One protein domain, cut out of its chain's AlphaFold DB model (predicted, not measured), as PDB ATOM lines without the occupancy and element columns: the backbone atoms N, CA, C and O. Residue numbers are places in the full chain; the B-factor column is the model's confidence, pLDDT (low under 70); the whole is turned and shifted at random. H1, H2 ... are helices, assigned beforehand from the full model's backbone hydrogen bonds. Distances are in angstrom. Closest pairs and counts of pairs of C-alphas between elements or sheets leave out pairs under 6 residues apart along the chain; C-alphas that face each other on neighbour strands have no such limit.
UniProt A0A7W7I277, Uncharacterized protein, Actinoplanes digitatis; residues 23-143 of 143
ATOM      1  N   LEU A  23     364.006 282.580 175.932       85.56
ATOM      2  CA  LEU A  23     364.938 282.488 174.811       85.56
ATOM      3  C   LEU A  23     365.064 283.817 174.053       85.56
ATOM      4  O   LEU A  23     366.175 284.236 173.737       85.56
ATOM      5  N   LEU A  24     363.946 284.514 173.828       86.25
ATOM      6  CA  LEU A  24     363.942 285.858 173.247       86.25
ATOM      7  C   LEU A  24     364.705 286.850 174.136       86.25
ATOM      8  O   LEU A  24     365.513 287.633 173.647       86.25
ATOM      9  N   THR A  25     364.481 286.793 175.448       87.56
ATOM     10  CA  THR A  25     365.176 287.651 176.416       87.56
ATOM     11  C   THR A  25     366.673 287.366 176.417       87.56
ATOM     12  O   THR A  25     367.462 288.301 176.323       87.56
ATOM     13  N   ALA A  26     367.076 286.093 176.449       85.06
ATOM     14  CA  ALA A  26     368.478 285.698 176.369       85.06
ATOM     15  C   ALA A  26     369.130 286.198 175.072       85.06
ATOM     16  O   ALA A  26     370.226 286.750 175.112       85.06
ATOM     17  N   TYR A  27     368.433 286.088 173.936       86.00
ATOM     18  CA  TYR A  27     368.903 286.644 172.669       86.00
ATOM     19  C   TYR A  27     369.117 288.164 172.750       86.00
ATOM     20  O   TYR A  27     370.176 288.660 172.362       86.00
ATOM     21  N   LEU A  28     368.130 288.915 173.251       87.62
ATOM     22  CA  LEU A  28     368.197 290.379 173.318       87.62
ATOM     23  C   LEU A  28     369.300 290.848 174.266       87.62
ATOM     24  O   LEU A  28     370.062 291.747 173.926       87.62
ATOM     25  N   VAL A  29     369.427 290.209 175.428       86.50
ATOM     26  CA  VAL A  29     370.501 290.491 176.387       86.50
ATOM     27  C   VAL A  29     371.865 290.152 175.784       86.50
ATOM     28  O   VAL A  29     372.802 290.930 175.911       86.50
ATOM     29  N   GLY A  30     371.985 289.028 175.078       83.25
ATOM     30  CA  GLY A  30     373.247 288.595 174.479       83.25
ATOM     31  C   GLY A  30     373.711 289.457 173.318       83.25
ATOM     32  O   GLY A  30     374.903 289.714 173.184       83.25
ATOM     33  N   SER A  31     372.777 289.920 172.493       84.50
ATOM     34  CA  SER A  31     373.070 290.795 171.360       84.50
ATOM     35  C   SER A  31     373.221 292.249 171.809       84.50
ATOM     36  O   SER A  31     374.323 292.794 171.816       84.50
ATOM     37  N   PHE A  32     372.126 292.873 172.242       86.00
ATOM     38  CA  PHE A  32     372.099 294.292 172.588       86.00
ATOM     39  C   PHE A  32     372.780 294.603 173.916       86.00
ATOM     40  O   PHE A  32     373.350 295.680 174.047       86.00
ATOM     41  N   GLY A  33     372.758 293.694 174.893       85.44
ATOM     42  CA  GLY A  33     373.481 293.905 176.150       85.44
ATOM     43  C   GLY A  33     374.994 293.939 175.934       85.44
ATOM     44  O   GLY A  33     375.651 294.844 176.441       85.44
ATOM     45  N   THR A  34     375.533 293.022 175.123       84.62
ATOM     46  CA  THR A  34     376.959 293.029 174.742       84.62
ATOM     47  C   THR A  34     377.305 294.276 173.929       84.62
ATOM     48  O   THR A  34     378.305 294.932 174.210       84.62
ATOM     49  N   LEU A  35     376.447 294.662 172.977       86.44
ATOM     50  CA  LEU A  35     376.625 295.893 172.204       86.44
ATOM     51  C   LEU A  35     376.650 297.141 173.100       86.44
ATOM     52  O   LEU A  35     377.532 297.981 172.964       86.44
ATOM     53  N   LEU A  36     375.698 297.262 174.029       88.12
ATOM     54  CA  LEU A  36     375.628 298.383 174.967       88.12
ATOM     55  C   LEU A  36     376.856 298.437 175.878       88.12
ATOM     56  O   LEU A  36     377.381 299.523 176.105       88.12
ATOM     57  N   ALA A  37     377.326 297.290 176.372       86.38
ATOM     58  CA  ALA A  37     378.544 297.220 177.174       86.38
ATOM     59  C   ALA A  37     379.761 297.726 176.384       86.38
ATOM     60  O   ALA A  37     380.483 298.595 176.874       86.38
ATOM     61  N   ALA A  38     379.922 297.264 175.140       85.75
ATOM     62  CA  ALA A  38     381.008 297.689 174.261       85.75
ATOM     63  C   ALA A  38     380.941 299.194 173.956       85.75
ATOM     64  O   ALA A  38     381.936 299.901 174.069       85.75
ATOM     65  N   VAL A  39     379.750 299.716 173.646       90.12
ATOM     66  CA  VAL A  39     379.521 301.146 173.384       90.12
ATOM     67  C   VAL A  39     379.875 302.008 174.595       90.12
ATOM     68  O   VAL A  39     380.527 303.041 174.448       90.12
ATOM     69  N   VAL A  40     379.449 301.600 175.794       88.56
ATOM     70  CA  VAL A  40     379.748 302.327 177.036       88.56
ATOM     71  C   VAL A  40     381.247 302.315 177.322       88.56
ATOM     72  O   VAL A  40     381.793 303.343 177.715       88.56
ATOM     73  N   GLN A  41     381.917 301.184 177.096       86.50
ATOM     74  CA  GLN A  41     383.358 301.055 177.295       86.50
ATOM     75  C   GLN A  41     384.165 301.871 176.275       86.50
ATOM     76  O   GLN A  41     385.136 302.523 176.652       86.50
ATOM     77  N   ALA A  42     383.750 301.871 175.007       87.12
ATOM     78  CA  ALA A  42     384.384 302.635 173.933       87.12
ATOM     79  C   ALA A  42     384.058 304.141 173.994       87.12
ATOM     80  O   ALA A  42     384.746 304.953 173.380       87.12
ATOM     81  N   GLY A  43     382.999 304.528 174.716       88.75
ATOM     82  CA  GLY A  43     382.520 305.909 174.787       88.75
ATOM     83  C   GLY A  43     381.896 306.424 173.482       88.75
ATOM     84  O   GLY A  43     381.736 307.633 173.321       88.75
ATOM     85  N   ASP A  44     381.534 305.533 172.551       88.88
ATOM     86  CA  ASP A  44     381.033 305.872 171.214       88.88
ATOM     87  C   ASP A  44     379.568 305.451 171.034       88.88
ATOM     88  O   ASP A  44     379.255 304.389 170.497       88.88
ATOM     89  N   LEU A  45     378.639 306.322 171.441       89.12
ATOM     90  CA  LEU A  45     377.198 306.098 171.249       89.12
ATOM     91  C   LEU A  45     376.804 305.941 169.772       89.12
ATOM     92  O   LEU A  45     375.780 305.323 169.478       89.12
ATOM     93  N   GLY A  46     377.601 306.470 168.837       87.06
ATOM     94  CA  GLY A  46     377.360 306.320 167.403       87.06
ATOM     95  C   GLY A  46     377.514 304.875 166.926       87.06
ATOM     96  O   GLY A  46     376.874 304.483 165.949       87.06
ATOM     97  N   ALA A  47     378.287 304.061 167.646       87.00
ATOM     98  CA  ALA A  47     378.476 302.651 167.335       87.00
ATOM     99  C   ALA A  47     377.229 301.786 167.618       87.00
ATOM    100  O   ALA A  47     377.152 300.661 167.130       87.00
ATOM    101  N   LEU A  48     376.197 302.319 168.293       87.62
ATOM    102  CA  LEU A  48     374.885 301.657 168.383       87.62
ATOM    103  C   LEU A  48     374.206 301.488 167.022       87.62
ATOM    104  O   LEU A  48     373.402 300.580 166.860       87.62
ATOM    105  N   LEU A  49     374.483 302.373 166.062       88.31
ATOM    106  CA  LEU A  49     373.890 302.322 164.721       88.31
ATOM    107  C   LEU A  49     374.843 301.734 163.676       88.31
ATOM    108  O   LEU A  49     374.411 301.416 162.570       88.31
ATOM    109  N   ASP A  50     376.120 301.595 164.024       87.75
ATOM    110  CA  ASP A  50     377.172 301.086 163.147       87.75
ATOM    111  C   ASP A  50     378.165 300.230 163.960       87.75
ATOM    112  O   ASP A  50     379.285 300.674 164.238       87.75
ATOM    113  N   PRO A  51     377.740 299.028 164.398       83.06
ATOM    114  CA  PRO A  51     378.544 298.149 165.237       83.06
ATOM    115  C   PRO A  51     379.635 297.490 164.394       83.06
ATOM    116  O   PRO A  51     379.410 296.467 163.748       83.06
ATOM    117  N   ARG A  52     380.817 298.103 164.360       84.81
ATOM    118  CA  ARG A  52     381.989 297.564 163.664       84.81
ATOM    119  C   ARG A  52     383.126 297.298 164.627       84.81
ATOM    120  O   ARG A  52     383.315 298.049 165.586       84.81
ATOM    121  N   LEU A  53     383.919 296.283 164.299       84.12
ATOM    122  CA  LEU A  53     385.102 295.896 165.058       84.12
ATOM    123  C   LEU A  53     386.073 297.075 165.228       84.12
ATOM    124  O   LEU A  53     386.595 297.283 166.314       84.12
ATOM    125  N   GLU A  54     386.239 297.921 164.202       83.25
ATOM    126  CA  GLU A  54     387.157 299.067 164.273       83.25
ATOM    127  C   GLU A  54     386.712 300.153 165.268       83.25
ATOM    128  O   GLU A  54     387.517 301.011 165.627       83.25
ATOM    129  N   ARG A  55     385.439 300.146 165.695       84.56
ATOM    130  CA  ARG A  55     384.879 301.120 166.651       84.56
ATOM    131  C   ARG A  55     384.697 300.549 168.054       84.56
ATOM    132  O   ARG A  55     384.824 301.298 169.017       84.56
ATOM    133  N   LEU A  56     384.353 299.265 168.161       82.31
ATOM    134  CA  LEU A  56     383.935 298.627 169.415       82.31
ATOM    135  C   LEU A  56     384.921 297.588 169.963       82.31
ATOM    136  O   LEU A  56     384.671 297.073 171.050       82.31
ATOM    137  N   ASP A  57     386.016 297.313 169.244       84.62
ATOM    138  CA  ASP A  57     386.959 296.223 169.541       84.62
ATOM    139  C   ASP A  57     386.263 294.838 169.535       84.62
ATOM    140  O   ASP A  57     385.089 294.714 169.152       84.62
ATOM    141  N   ASP A  58     386.986 293.775 169.900       82.44
ATOM    142  CA  ASP A  58     386.424 292.424 170.016       82.44
ATOM    143  C   ASP A  58     385.301 292.417 171.080       82.44
ATOM    144  O   ASP A  58     385.526 292.806 172.234       82.44
ATOM    145  N   PRO A  59     384.086 291.932 170.754       79.00
ATOM    146  CA  PRO A  59     382.968 291.830 171.704       79.00
ATOM    147  C   PRO A  59     383.291 291.056 172.996       79.00
ATOM    148  O   PRO A  59     382.556 291.169 173.975       79.00
ATOM    149  N   LYS A  60     384.343 290.226 173.022       81.00
ATOM    150  CA  LYS A  60     384.822 289.526 174.227       81.00
ATOM    151  C   LYS A  60     385.455 290.488 175.230       81.00
ATOM    152  O   LYS A  60     385.329 290.252 176.426       81.00
ATOM    153  N   VAL A  61     386.086 291.566 174.761       79.50
ATOM    154  CA  VAL A  61     386.751 292.577 175.604       79.50
ATOM    155  C   VAL A  61     385.729 293.390 176.404       79.50
ATOM    156  O   VAL A  61     386.016 293.838 177.513       79.50
ATOM    157  N   ALA A  62     384.509 293.511 175.876       73.81
ATOM    158  CA  ALA A  62     383.386 294.145 176.560       73.81
ATOM    159  C   ALA A  62     382.803 293.320 177.715       73.81
ATOM    160  O   ALA A  62     381.985 293.825 178.489       73.81
ATOM    161  N   LEU A  63     383.198 292.051 177.843       73.44
ATOM    162  CA  LEU A  63     382.706 291.165 178.887       73.44
ATOM    163  C   LEU A  63     383.672 291.132 180.076       73.44
ATOM    164  O   LEU A  63     384.887 291.201 179.901       73.44
ATOM    165  N   PRO A  64     383.157 291.008 181.314       69.56
ATOM    166  CA  PRO A  64     384.007 290.903 182.488       69.56
ATOM    167  C   PRO A  64     384.907 289.664 182.395       69.56
ATOM    168  O   PRO A  64     384.425 288.530 182.375       69.56
ATOM    169  N   ASP A  65     386.217 289.901 182.380       66.56
ATOM    170  CA  ASP A  65     387.239 288.888 182.131       66.56
ATOM    171  C   ASP A  65     387.535 288.075 183.403       66.56
ATOM    172  O   ASP A  65     388.450 288.345 184.182       66.56
ATOM    173  N   SER A  66     386.653 287.121 183.713       71.94
ATOM    174  CA  SER A  66     386.875 286.139 184.775       71.94
ATOM    175  C   SER A  66     385.978 284.920 184.596       71.94
ATOM    176  O   SER A  66     384.749 285.019 184.633       71.94
ATOM    177  N   VAL A  67     386.600 283.743 184.491       68.31
ATOM    178  CA  VAL A  67     385.918 282.435 184.419       68.31
ATOM    179  C   VAL A  67     385.121 282.136 185.699       68.31
ATOM    180  O   VAL A  67     384.196 281.332 185.685       68.31
ATOM    181  N   TRP A  68     385.427 282.812 186.810       78.06
ATOM    182  CA  TRP A  68     384.710 282.662 188.079       78.06
ATOM    183  C   TRP A  68     383.603 283.700 188.287       78.06
ATOM    184  O   TRP A  68     382.895 283.640 189.291       78.06
ATOM    185  N   ASN A  69     383.423 284.642 187.357       78.56
ATOM    186  CA  ASN A  69     382.364 285.635 187.461       78.56
ATOM    187  C   ASN A  69     381.064 285.099 186.834       78.56
ATOM    188  O   ASN A  69     381.007 284.933 185.622       78.56
ATOM    189  N   PRO A  70     379.979 284.873 187.595       78.44
ATOM    190  CA  PRO A  70     378.720 284.376 187.037       78.44
ATOM    191  C   PRO A  70     378.134 285.280 185.937       78.44
ATOM    192  O   PRO A  70     377.423 284.791 185.062       78.44
ATOM    193  N   LEU A  71     378.461 286.578 185.924       77.19
ATOM    194  CA  LEU A  71     378.060 287.485 184.845       77.19
ATOM    195  C   LEU A  71     378.724 287.132 183.509       77.19
ATOM    196  O   LEU A  71     378.053 287.203 182.482       77.19
ATOM    197  N   SER A  72     379.993 286.709 183.504       77.06
ATOM    198  CA  SER A  72     380.680 286.321 182.263       77.06
ATOM    199  C   SER A  72     380.007 285.100 181.627       77.06
ATOM    200  O   SER A  72     379.804 285.067 180.415       77.06
ATOM    201  N   TRP A  73     379.533 284.157 182.449       80.12
ATOM    202  CA  TRP A  73     378.740 283.010 182.001       80.12
ATOM    203  C   TRP A  73     377.390 283.415 181.416       80.12
ATOM    204  O   TRP A  73     377.023 282.929 180.347       80.12
ATOM    205  N   VAL A  74     376.650 284.307 182.083       79.50
ATOM    206  CA  VAL A  74     375.345 284.776 181.587       79.50
ATOM    207  C   VAL A  74     375.508 285.457 180.232       79.50
ATOM    208  O   VAL A  74     374.819 285.085 179.283       79.50
ATOM    209  N   PHE A  75     376.449 286.396 180.109       77.31
ATOM    210  CA  PHE A  75     376.710 287.071 178.840       77.31
ATOM    211  C   PHE A  75     377.240 286.115 177.769       77.31
ATOM    212  O   PHE A  75     376.792 286.191 176.628       77.31
ATOM    213  N   GLY A  76     378.113 285.171 178.125       79.69
ATOM    214  CA  GLY A  76     378.620 284.152 177.207       79.69
ATOM    215  C   GLY A  76     377.515 283.253 176.648       79.69
ATOM    216  O   GLY A  76     377.426 283.067 175.435       79.69
ATOM    217  N   ILE A  77     376.619 282.748 177.503       81.50
ATOM    218  CA  ILE A  77     375.467 281.934 177.077       81.50
ATOM    219  C   ILE A  77     374.516 282.770 176.220       81.50
ATOM    220  O   ILE A  77     374.072 282.314 175.168       81.50
ATOM    221  N   CYS A  78     374.217 284.002 176.630       79.12
ATOM    222  CA  CYS A  78     373.337 284.882 175.868       79.12
ATOM    223  C   CYS A  78     373.939 285.225 174.492       79.12
ATOM    224  O   CYS A  78     373.223 285.214 173.490       79.12
ATOM    225  N   ARG A  79     375.255 285.459 174.407       78.31
ATOM    226  CA  ARG A  79     375.980 285.656 173.145       78.31
ATOM    227  C   ARG A  79     375.933 284.404 172.272       78.31
ATOM    228  O   ARG A  79     375.657 284.519 171.082       78.31
ATOM    229  N   LEU A  80     376.113 283.215 172.844       82.56
ATOM    230  CA  LEU A  80     375.973 281.955 172.110       82.56
ATOM    231  C   LEU A  80     374.555 281.791 171.537       82.56
ATOM    232  O   LEU A  80     374.390 281.417 170.378       82.56
ATOM    233  N   VAL A  81     373.523 282.128 172.315       80.81
ATOM    234  CA  VAL A  81     372.132 282.156 171.831       80.81
ATOM    235  C   VAL A  81     371.969 283.169 170.691       80.81
ATOM    236  O   VAL A  81     371.297 282.870 169.705       80.81
ATOM    237  N   ALA A  82     372.619 284.334 170.776       79.62
ATOM    238  CA  ALA A  82     372.621 285.336 169.710       79.62
ATOM    239  C   ALA A  82     373.340 284.873 168.429       79.62
ATOM    240  O   ALA A  82     372.887 285.182 167.326       79.62
ATOM    241  N   MET A  83     374.401 284.071 168.547       81.81
ATOM    242  CA  MET A  83     375.049 283.413 167.402       81.81
ATOM    243  C   MET A  83     374.145 282.350 166.762       81.81
ATOM    244  O   MET A  83     374.181 282.122 165.558       81.81
ATOM    245  N   LEU A  84     373.278 281.717 167.550       84.44
ATOM    246  CA  LEU A  84     372.327 280.711 167.081       84.44
ATOM    247  C   LEU A  84     370.970 281.310 166.690       84.44
ATOM    248  O   LEU A  84     369.974 280.592 166.636       84.44
ATOM    249  N   VAL A  85     370.910 282.608 166.377       81.38
ATOM    250  CA  VAL A  85     369.655 283.327 166.107       81.38
ATOM    251  C   VAL A  85     368.772 282.668 165.053       81.38
ATOM    252  O   VAL A  85     367.567 282.579 165.253       81.38
ATOM    253  N   PHE A  86     369.341 282.160 163.958       81.56
ATOM    254  CA  PHE A  86     368.568 281.521 162.892       81.56
ATOM    255  C   PHE A  86     367.881 280.226 163.348       81.56
ATOM    256  O   PHE A  86     366.652 280.154 163.252       81.56
ATOM    257  N   PRO A  87     368.605 279.209 163.864       84.56
ATOM    258  CA  PRO A  87     367.953 278.001 164.364       84.56
ATOM    259  C   PRO A  87     367.028 278.293 165.553       84.56
ATOM    260  O   PRO A  87     365.940 277.723 165.630       84.56
ATOM    261  N   VAL A  88     367.401 279.224 166.434       82.56
ATOM    262  CA  VAL A  88     366.585 279.644 167.583       82.56
ATOM    263  C   VAL A  88     365.264 280.280 167.136       82.56
ATOM    264  O   VAL A  88     364.200 279.874 167.608       82.56
ATOM    265  N   ALA A  89     365.302 281.220 166.189       83.38
ATOM    266  CA  ALA A  89     364.107 281.875 165.672       83.38
ATOM    267  C   ALA A  89     363.194 280.902 164.919       83.38
ATOM    268  O   ALA A  89     361.974 280.973 165.060       83.38
ATOM    269  N   LEU A  90     363.767 279.950 164.175       86.94
ATOM    270  CA  LEU A  90     362.994 278.915 163.491       86.94
ATOM    271  C   LEU A  90     362.247 278.018 164.489       86.94
ATOM    272  O   LEU A  90     361.047 277.789 164.333       86.94
ATOM    273  N   VAL A  91     362.926 277.555 165.543       86.44
ATOM    274  CA  VAL A  91     362.299 276.765 166.617       86.44
ATOM    275  C   VAL A  91     361.227 277.583 167.344       86.44
ATOM    276  O   VAL A  91     360.139 277.066 167.618       86.44
ATOM    277  N   GLY A  92     361.486 278.867 167.608       84.31
ATOM    278  CA  GLY A  92     360.517 279.804 168.184       84.31
ATOM    279  C   GLY A  92     359.248 279.945 167.337       84.31
ATOM    280  O   GLY A  92     358.139 279.830 167.858       84.31
ATOM    281  N   LEU A  93     359.392 280.099 166.021       87.38
ATOM    282  CA  LEU A  93     358.265 280.176 165.089       87.38
ATOM    283  C   LEU A  93     357.468 278.870 165.036       87.38
ATOM    284  O   LEU A  93     356.247 278.900 165.184       87.38
ATOM    285  N   ILE A  94     358.140 277.725 164.874       88.88
ATOM    286  CA  ILE A  94     357.479 276.411 164.803       88.88
ATOM    287  C   ILE A  94     356.698 276.133 166.091       88.88
ATOM    288  O   ILE A  94     355.522 275.768 166.041       88.88
ATOM    289  N   SER A  95     357.328 276.351 167.247       85.00
ATOM    290  CA  SER A  95     356.668 276.173 168.546       85.00
ATOM    291  C   SER A  95     355.510 277.155 168.746       85.00
ATOM    292  O   SER A  95     354.475 276.768 169.284       85.00
ATOM    293  N   GLY A  96     355.628 278.394 168.259       84.12
ATOM    294  CA  GLY A  96     354.556 279.389 168.313       84.12
ATOM    295  C   GLY A  96     353.347 278.971 167.485       84.12
ATOM    296  O   GLY A  96     352.222 279.008 167.980       84.12
ATOM    297  N   VAL A  97     353.568 278.512 166.251       87.50
ATOM    298  CA  VAL A  97     352.500 278.014 165.367       87.50
ATOM    299  C   VAL A  97     351.809 276.794 165.977       87.50
ATOM    300  O   VAL A  97     350.580 276.732 165.990       87.50
ATOM    301  N   ALA A  98     352.576 275.855 166.537       86.25
ATOM    302  CA  ALA A  98     352.020 274.697 167.233       86.25
ATOM    303  C   ALA A  98     351.160 275.111 168.442       86.25
ATOM    304  O   ALA A  98     350.057 274.591 168.619       86.25
ATOM    305  N   ALA A  99     351.617 276.090 169.230       82.62
ATOM    306  CA  ALA A  99     350.878 276.612 170.377       82.62
ATOM    307  C   ALA A  99     349.587 277.340 169.964       82.62
ATOM    308  O   ALA A  99     348.553 277.150 170.600       82.62
ATOM    309  N   VAL A 100     349.603 278.104 168.865       86.12
ATOM    310  CA  VAL A 100     348.392 278.716 168.288       86.12
ATOM    311  C   VAL A 100     347.392 277.644 167.859       86.12
ATOM    312  O   VAL A 100     346.217 277.733 168.213       86.12
ATOM    313  N   ALA A 101     347.846 276.616 167.136       87.06
ATOM    314  CA  ALA A 101     346.983 275.531 166.675       87.06
ATOM    315  C   ALA A 101     346.348 274.763 167.845       87.06
ATOM    316  O   ALA A 101     345.171 274.401 167.784       87.06
ATOM    317  N   HIS A 102     347.103 274.538 168.923       82.94
ATOM    318  CA  HIS A 102     346.589 273.924 170.148       82.94
ATOM    319  C   HIS A 102     345.588 274.838 170.871       82.94
ATOM    320  O   HIS A 102     344.457 274.423 171.125       82.94
ATOM    321  N   ALA A 103     345.930 276.110 171.089       83.75
ATOM    322  CA  ALA A 103     345.065 277.071 171.774       83.75
ATOM    323  C   ALA A 103     343.740 277.317 171.032       83.75
ATOM    324  O   ALA A 103     342.700 277.482 171.666       83.75
ATOM    325  N   GLN A 104     343.749 277.290 169.693       86.62
ATOM    326  CA  GLN A 104     342.530 277.365 168.883       86.62
ATOM    327  C   GLN A 104     341.607 276.160 169.093       86.62
ATOM    328  O   GLN A 104     340.391 276.332 169.108       86.62
ATOM    329  N   ARG A 105     342.165 274.956 169.275       85.62
ATOM    330  CA  ARG A 105     341.377 273.741 169.541       85.62
ATOM    331  C   ARG A 105     340.762 273.746 170.939       85.62
ATOM    332  O   ARG A 105     339.631 273.303 171.092       85.62
ATOM    333  N   VAL A 106     341.495 274.247 171.934       84.38
ATOM    334  CA  VAL A 106     341.064 274.263 173.347       84.38
ATOM    335  C   VAL A 106     340.250 275.522 173.698       84.38
ATOM    336  O   VAL A 106     339.560 275.562 174.711       84.38
ATOM    337  N   GLY A 107     340.275 276.554 172.849       84.31
ATOM    338  CA  GLY A 107     339.531 277.800 173.060       84.31
ATOM    339  C   GLY A 107     340.166 278.758 174.080       84.31
ATOM    340  O   GLY A 107     339.518 279.722 174.497       84.31
ATOM    341  N   ASP A 108     341.427 278.543 174.471       84.62
ATOM    342  CA  ASP A 108     342.134 279.419 175.413       84.62
ATOM    343  C   ASP A 108     342.640 280.692 174.715       84.62
ATOM    344  O   ASP A 108     343.710 280.741 174.099       84.62
ATOM    345  N   ARG A 109     341.864 281.772 174.849       86.31
ATOM    346  CA  ARG A 109     342.191 283.081 174.267       86.31
ATOM    347  C   ARG A 109     343.470 283.703 174.830       86.31
ATOM    348  O   ARG A 109     344.113 284.470 174.115       86.31
ATOM    349  N   LYS A 110     343.839 283.427 176.087       84.38
ATOM    350  CA  LYS A 110     345.032 284.030 176.705       84.38
ATOM    351  C   LYS A 110     346.296 283.407 176.135       84.38
ATOM    352  O   LYS A 110     347.207 284.139 175.754       84.38
ATOM    353  N   VAL A 111     346.323 282.077 176.032       81.12
ATOM    354  CA  VAL A 111     347.436 281.357 175.398       81.12
ATOM    355  C   VAL A 111     347.524 281.734 173.923       81.12
ATOM    356  O   VAL A 111     348.609 282.065 173.460       81.12
ATOM    357  N   LEU A 112     346.392 281.818 173.214       84.56
ATOM    358  CA  LEU A 112     346.361 282.238 171.813       84.56
ATOM    359  C   LEU A 112     347.001 283.619 171.590       84.56
ATOM    360  O   LEU A 112     347.882 283.758 170.743       84.56
ATOM    361  N   LEU A 113     346.580 284.637 172.350       88.88
ATOM    362  CA  LEU A 113     347.138 285.991 172.243       88.88
ATOM    363  C   LEU A 113     348.624 286.023 172.618       88.88
ATOM    364  O   LEU A 113     349.408 286.683 171.937       88.88
ATOM    365  N   GLY A 114     349.020 285.285 173.660       86.56
ATOM    366  CA  GLY A 114     350.420 285.160 174.067       86.56
ATOM    367  C   GLY A 114     351.293 284.525 172.983       86.56
ATOM    368  O   GLY A 114     352.357 285.053 172.668       86.56
ATOM    369  N   SER A 115     350.829 283.437 172.367       85.31
ATOM    370  CA  SER A 115     351.541 282.756 171.281       85.31
ATOM    371  C   SER A 115     351.613 283.608 170.017       85.31
ATOM    372  O   SER A 115     352.659 283.648 169.379       85.31
ATOM    373  N   LEU A 116     350.552 284.345 169.672       89.06
ATOM    374  CA  LEU A 116     350.586 285.296 168.557       89.06
ATOM    375  C   LEU A 116     351.589 286.428 168.802       89.06
ATOM    376  O   LEU A 116     352.350 286.766 167.898       89.06
ATOM    377  N   ALA A 117     351.633 286.979 170.019       89.56
ATOM    378  CA  ALA A 117     352.626 287.983 170.391       89.56
ATOM    379  C   ALA A 117     354.057 287.426 170.300       89.56
ATOM    380  O   ALA A 117     354.940 288.100 169.773       89.56
ATOM    381  N   ALA A 118     354.278 286.185 170.742       85.50
ATOM    382  CA  ALA A 118     355.576 285.527 170.627       85.50
ATOM    383  C   ALA A 118     355.979 285.294 169.161       85.50
ATOM    384  O   ALA A 118     357.110 285.598 168.789       85.50
ATOM    385  N   ILE A 119     355.061 284.829 168.301       88.62
ATOM    386  CA  ILE A 119     355.305 284.710 166.852       88.62
ATOM    387  C   ILE A 119     355.673 286.073 166.268       88.62
ATOM    388  O   ILE A 119     356.673 286.178 165.565       88.62
ATOM    389  N   ALA A 120     354.896 287.118 166.566       91.38
ATOM    390  CA  ALA A 120     355.165 288.462 166.070       91.38
ATOM    391  C   ALA A 120     356.560 288.949 166.497       91.38
ATOM    392  O   ALA A 120     357.304 289.465 165.665       91.38
ATOM    393  N   ALA A 121     356.949 288.715 167.753       89.31
ATOM    394  CA  ALA A 121     358.284 289.037 168.248       89.31
ATOM    395  C   ALA A 121     359.383 288.274 167.490       89.31
ATOM    396  O   ALA A 121     360.357 288.887 167.061       89.31
ATOM    397  N   TRP A 122     359.210 286.969 167.251       88.00
ATOM    398  CA  TRP A 122     360.157 286.172 166.463       88.00
ATOM    399  C   TRP A 122     360.245 286.621 165.001       88.00
ATOM    400  O   TRP A 122     361.339 286.656 164.446       88.00
ATOM    401  N   VAL A 123     359.128 287.006 164.379       88.88
ATOM    402  CA  VAL A 123     359.113 287.551 163.010       88.88
ATOM    403  C   VAL A 123     359.869 288.875 162.945       88.88
ATOM    404  O   VAL A 123     360.712 289.050 162.067       88.88
ATOM    405  N   VAL A 124     359.605 289.794 163.880       90.12
ATOM    406  CA  VAL A 124     360.332 291.069 163.973       90.12
ATOM    407  C   VAL A 124     361.821 290.811 164.185       90.12
ATOM    408  O   VAL A 124     362.645 291.406 163.497       90.12
ATOM    409  N   LEU A 125     362.170 289.879 165.074       86.56
ATOM    410  CA  LEU A 125     363.555 289.500 165.317       86.56
ATOM    411  C   LEU A 125     364.237 288.974 164.053       86.56
ATOM    412  O   LEU A 125     365.353 289.383 163.740       86.56
ATOM    413  N   LEU A 126     363.563 288.096 163.311       86.69
ATOM    414  CA  LEU A 126     364.079 287.545 162.063       86.69
ATOM    415  C   LEU A 126     364.288 288.654 161.024       86.69
ATOM    416  O   LEU A 126     365.332 288.704 160.382       86.69
ATOM    417  N   ALA A 127     363.331 289.576 160.894       88.44
ATOM    418  CA  ALA A 127     363.428 290.716 159.986       88.44
ATOM    419  C   ALA A 127     364.607 291.636 160.343       88.44
ATOM    420  O   ALA A 127     365.377 292.020 159.463       88.44
ATOM    421  N   VAL A 128     364.793 291.938 161.633       87.38
ATOM    422  CA  VAL A 128     365.946 292.706 162.126       87.38
ATOM    423  C   VAL A 128     367.244 291.959 161.842       87.38
ATOM    424  O   VAL A 128     368.171 292.554 161.305       87.38
ATOM    425  N   THR A 129     367.302 290.659 162.118       85.19
ATOM    426  CA  THR A 129     368.493 289.822 161.889       85.19
ATOM    427  C   THR A 129     368.877 289.763 160.409       85.19
ATOM    428  O   THR A 129     370.055 289.831 160.068       85.19
ATOM    429  N   LEU A 130     367.890 289.681 159.514       88.06
ATOM    430  CA  LEU A 130     368.096 289.663 158.064       88.06
ATOM    431  C   LEU A 130     368.439 291.040 157.480       88.06
ATOM    432  O   LEU A 130     368.934 291.128 156.353       88.06
ATOM    433  N   SER A 131     368.192 292.119 158.224       90.62
ATOM    434  CA  SER A 131     368.554 293.468 157.797       90.62
ATOM    435  C   SER A 131     370.082 293.633 157.680       90.62
ATOM    436  O   SER A 131     370.847 292.873 158.280       90.62
ATOM    437  N   PRO A 132     370.574 294.634 156.922       89.75
ATOM    438  CA  PRO A 132     372.003 294.949 156.878       89.75
ATOM    439  C   PRO A 132     372.596 295.187 158.272       89.75
ATOM    440  O   PRO A 132     373.671 294.671 158.564       89.75
ATOM    441  N   TYR A 133     371.851 295.883 159.136       87.38
ATOM    442  CA  TYR A 133     372.236 296.136 160.522       87.38
ATOM    443  C   TYR A 133     372.351 294.837 161.328       87.38
ATOM    444  O   TYR A 133     373.357 294.602 161.990       87.38
ATOM    445  N   GLY A 134     371.357 293.949 161.230       86.69
ATOM    446  CA  GLY A 134     371.371 292.668 161.939       86.69
ATOM    447  C   GLY A 134     372.535 291.773 161.528       86.69
ATOM    448  O   GLY A 134     373.170 291.172 162.387       86.69
ATOM    449  N   ARG A 135     372.870 291.737 160.233       87.62
ATOM    450  CA  ARG A 135     374.045 291.006 159.735       87.62
ATOM    451  C   ARG A 135     375.352 291.594 160.246       87.62
ATOM    452  O   ARG A 135     376.242 290.840 160.611       87.62
ATOM    453  N   GLN A 136     375.461 292.919 160.290       88.31
ATOM    454  CA  GLN A 136     376.643 293.596 160.814       88.31
ATOM    455  C   GLN A 136     376.829 293.304 162.307       88.31
ATOM    456  O   GLN A 136     377.897 292.859 162.710       88.31
ATOM    457  N   LEU A 137     375.759 293.439 163.098       87.12
ATOM    458  CA  LEU A 137     375.754 293.091 164.518       87.12
ATOM    459  C   LEU A 137     376.091 291.611 164.742       87.12
ATOM    460  O   LEU A 137     376.865 291.283 165.632       87.12
ATOM    461  N   HIS A 138     375.518 290.714 163.940       87.12
ATOM    462  CA  HIS A 138     375.770 289.282 164.045       87.12
ATOM    463  C   HIS A 138     377.220 288.920 163.706       87.12
ATOM    464  O   HIS A 138     377.823 288.137 164.430       87.12
ATOM    465  N   ASN A 139     377.785 289.510 162.652       86.81
ATOM    466  CA  ASN A 139     379.184 289.307 162.286       86.81
ATOM    467  C   ASN A 139     380.119 289.835 163.376       86.81
ATOM    468  O   ASN A 139     381.004 289.106 163.800       86.81
ATOM    469  N   TRP A 140     379.862 291.038 163.900       88.12
ATOM    470  CA  TRP A 140     380.633 291.570 165.023       88.12
ATOM    471  C   TRP A 140     380.536 290.668 166.256       88.12
ATOM    472  O   TRP A 140     381.539 290.421 166.900       88.12
ATOM    473  N   LEU A 141     379.360 290.106 166.566       85.69
ATOM    474  CA  LEU A 141     379.205 289.140 167.662       85.69
ATOM    475  C   LEU A 141     379.937 287.812 167.418       85.69
ATOM    476  O   LEU A 141     380.145 287.076 168.386       85.69
ATOM    477  N   LEU A 142     380.263 287.460 166.172       84.38
ATOM    478  CA  LEU A 142     381.003 286.244 165.828       84.38
ATOM    479  C   LEU A 142     382.520 286.414 165.937       84.38
ATOM    480  O   LEU A 142     383.182 285.416 166.222       84.38
ATOM    481  N   ASP A 143     383.027 287.634 165.756       80.88
ATOM    482  CA  ASP A 143     384.448 287.965 165.924       80.88
ATOM    483  C   ASP A 143     384.921 287.741 167.373       80.88
ATOM    484  O   ASP A 143     385.971 287.081 167.550       80.88
TER     485      ASP A 143
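This is residues 23 to 143 of the 143 residues of an uncharacterized protein of Actinoplanes digitatis (UniProt A0A7W7I277). A long helical hairpin, H5 and H6, reaches out as an arm from a body where H1 and H4 cross, with H7 packed on the end of H4 at residues 79 to 83. The short helices H2 and H3 pack on H1 within its residues 35 to 42, and residues 65 to 70 stick out free of the body. Look for 121 printed residues with seven named helices, H1 to H7 in chain order, and no named strand; the class is all helix. The whole is only just loose, close to compact, with a radius of gyration of the C-alphas of 16.7 A and spans of 52 by 35 by 21 A.

Start at H5, residues 85 to 106, and H6, residues 109 to 130: this hairpin touches along a shallow tilt of 21 degrees, opposite ways, with the closest C-alphas, those of Ala 103 and Leu 112, 5.3 A apart. H7, residues 132 to 142, touches H6 only at the corner, and only just, with 3 pairs of C-alphas within 8 A; the closest, those of Val 128 and Gly 134, are 5.4 A apart. Look next at H1, residues 23 to 42, the hub, and H4, residues 70 to 83: they touch at 4.0 A between the closest C-alphas, those of Gly 30 and Cys 78. Their steep tilt of 70.0 degrees, opposite ways, is only just short of about perpendicular. H4 touches H7 with residues 79 to 83 alone, the closest C-alphas being those of Met 83 and Leu 142, 6.8 A apart. H1 touches H2, residues 45 to 48, at the closest C-alphas of Val 39 and Leu 45, 5.9 A apart, and H3, residues 53 to 56, at those of Ala 38 and Leu 56, 5.7 A apart. Among the pairs that are apart are H5 and H7. Every O i to N i+4 pair is within hydrogen-bond range in H4, H5, H6 and H7, and 15 of 16 are in H1; H2 and H3 are too short for such a pair, and their one O i to N i+3 pair is within range in H2 but not in H3.

Find C-alpha 85 at (369.655, 283.327, 166.107); from there H5 runs 30.9 A to C-alpha 106 at (341.064, 274.263, 173.347). H6 returns over 31.3 A, from residue 109 to 130, and H7 covers 15.4 A, ending at C-alpha 142 at (381.003, 286.244, 165.828). H1 measures 28.0 A and H4 20.0 A; H2 and H3 have four residues each.

The C-alphas of Glu 54 and Val 106, the two farthest apart, are 53.1 A apart. The printed part has no cut; the link from H3 to H4, residues 57 to 69, is long, and the other links are tight. Check the B-factor column at residues 64, 65 and 67, which are under 70; the mean pLDDT of the printed part is 84.4.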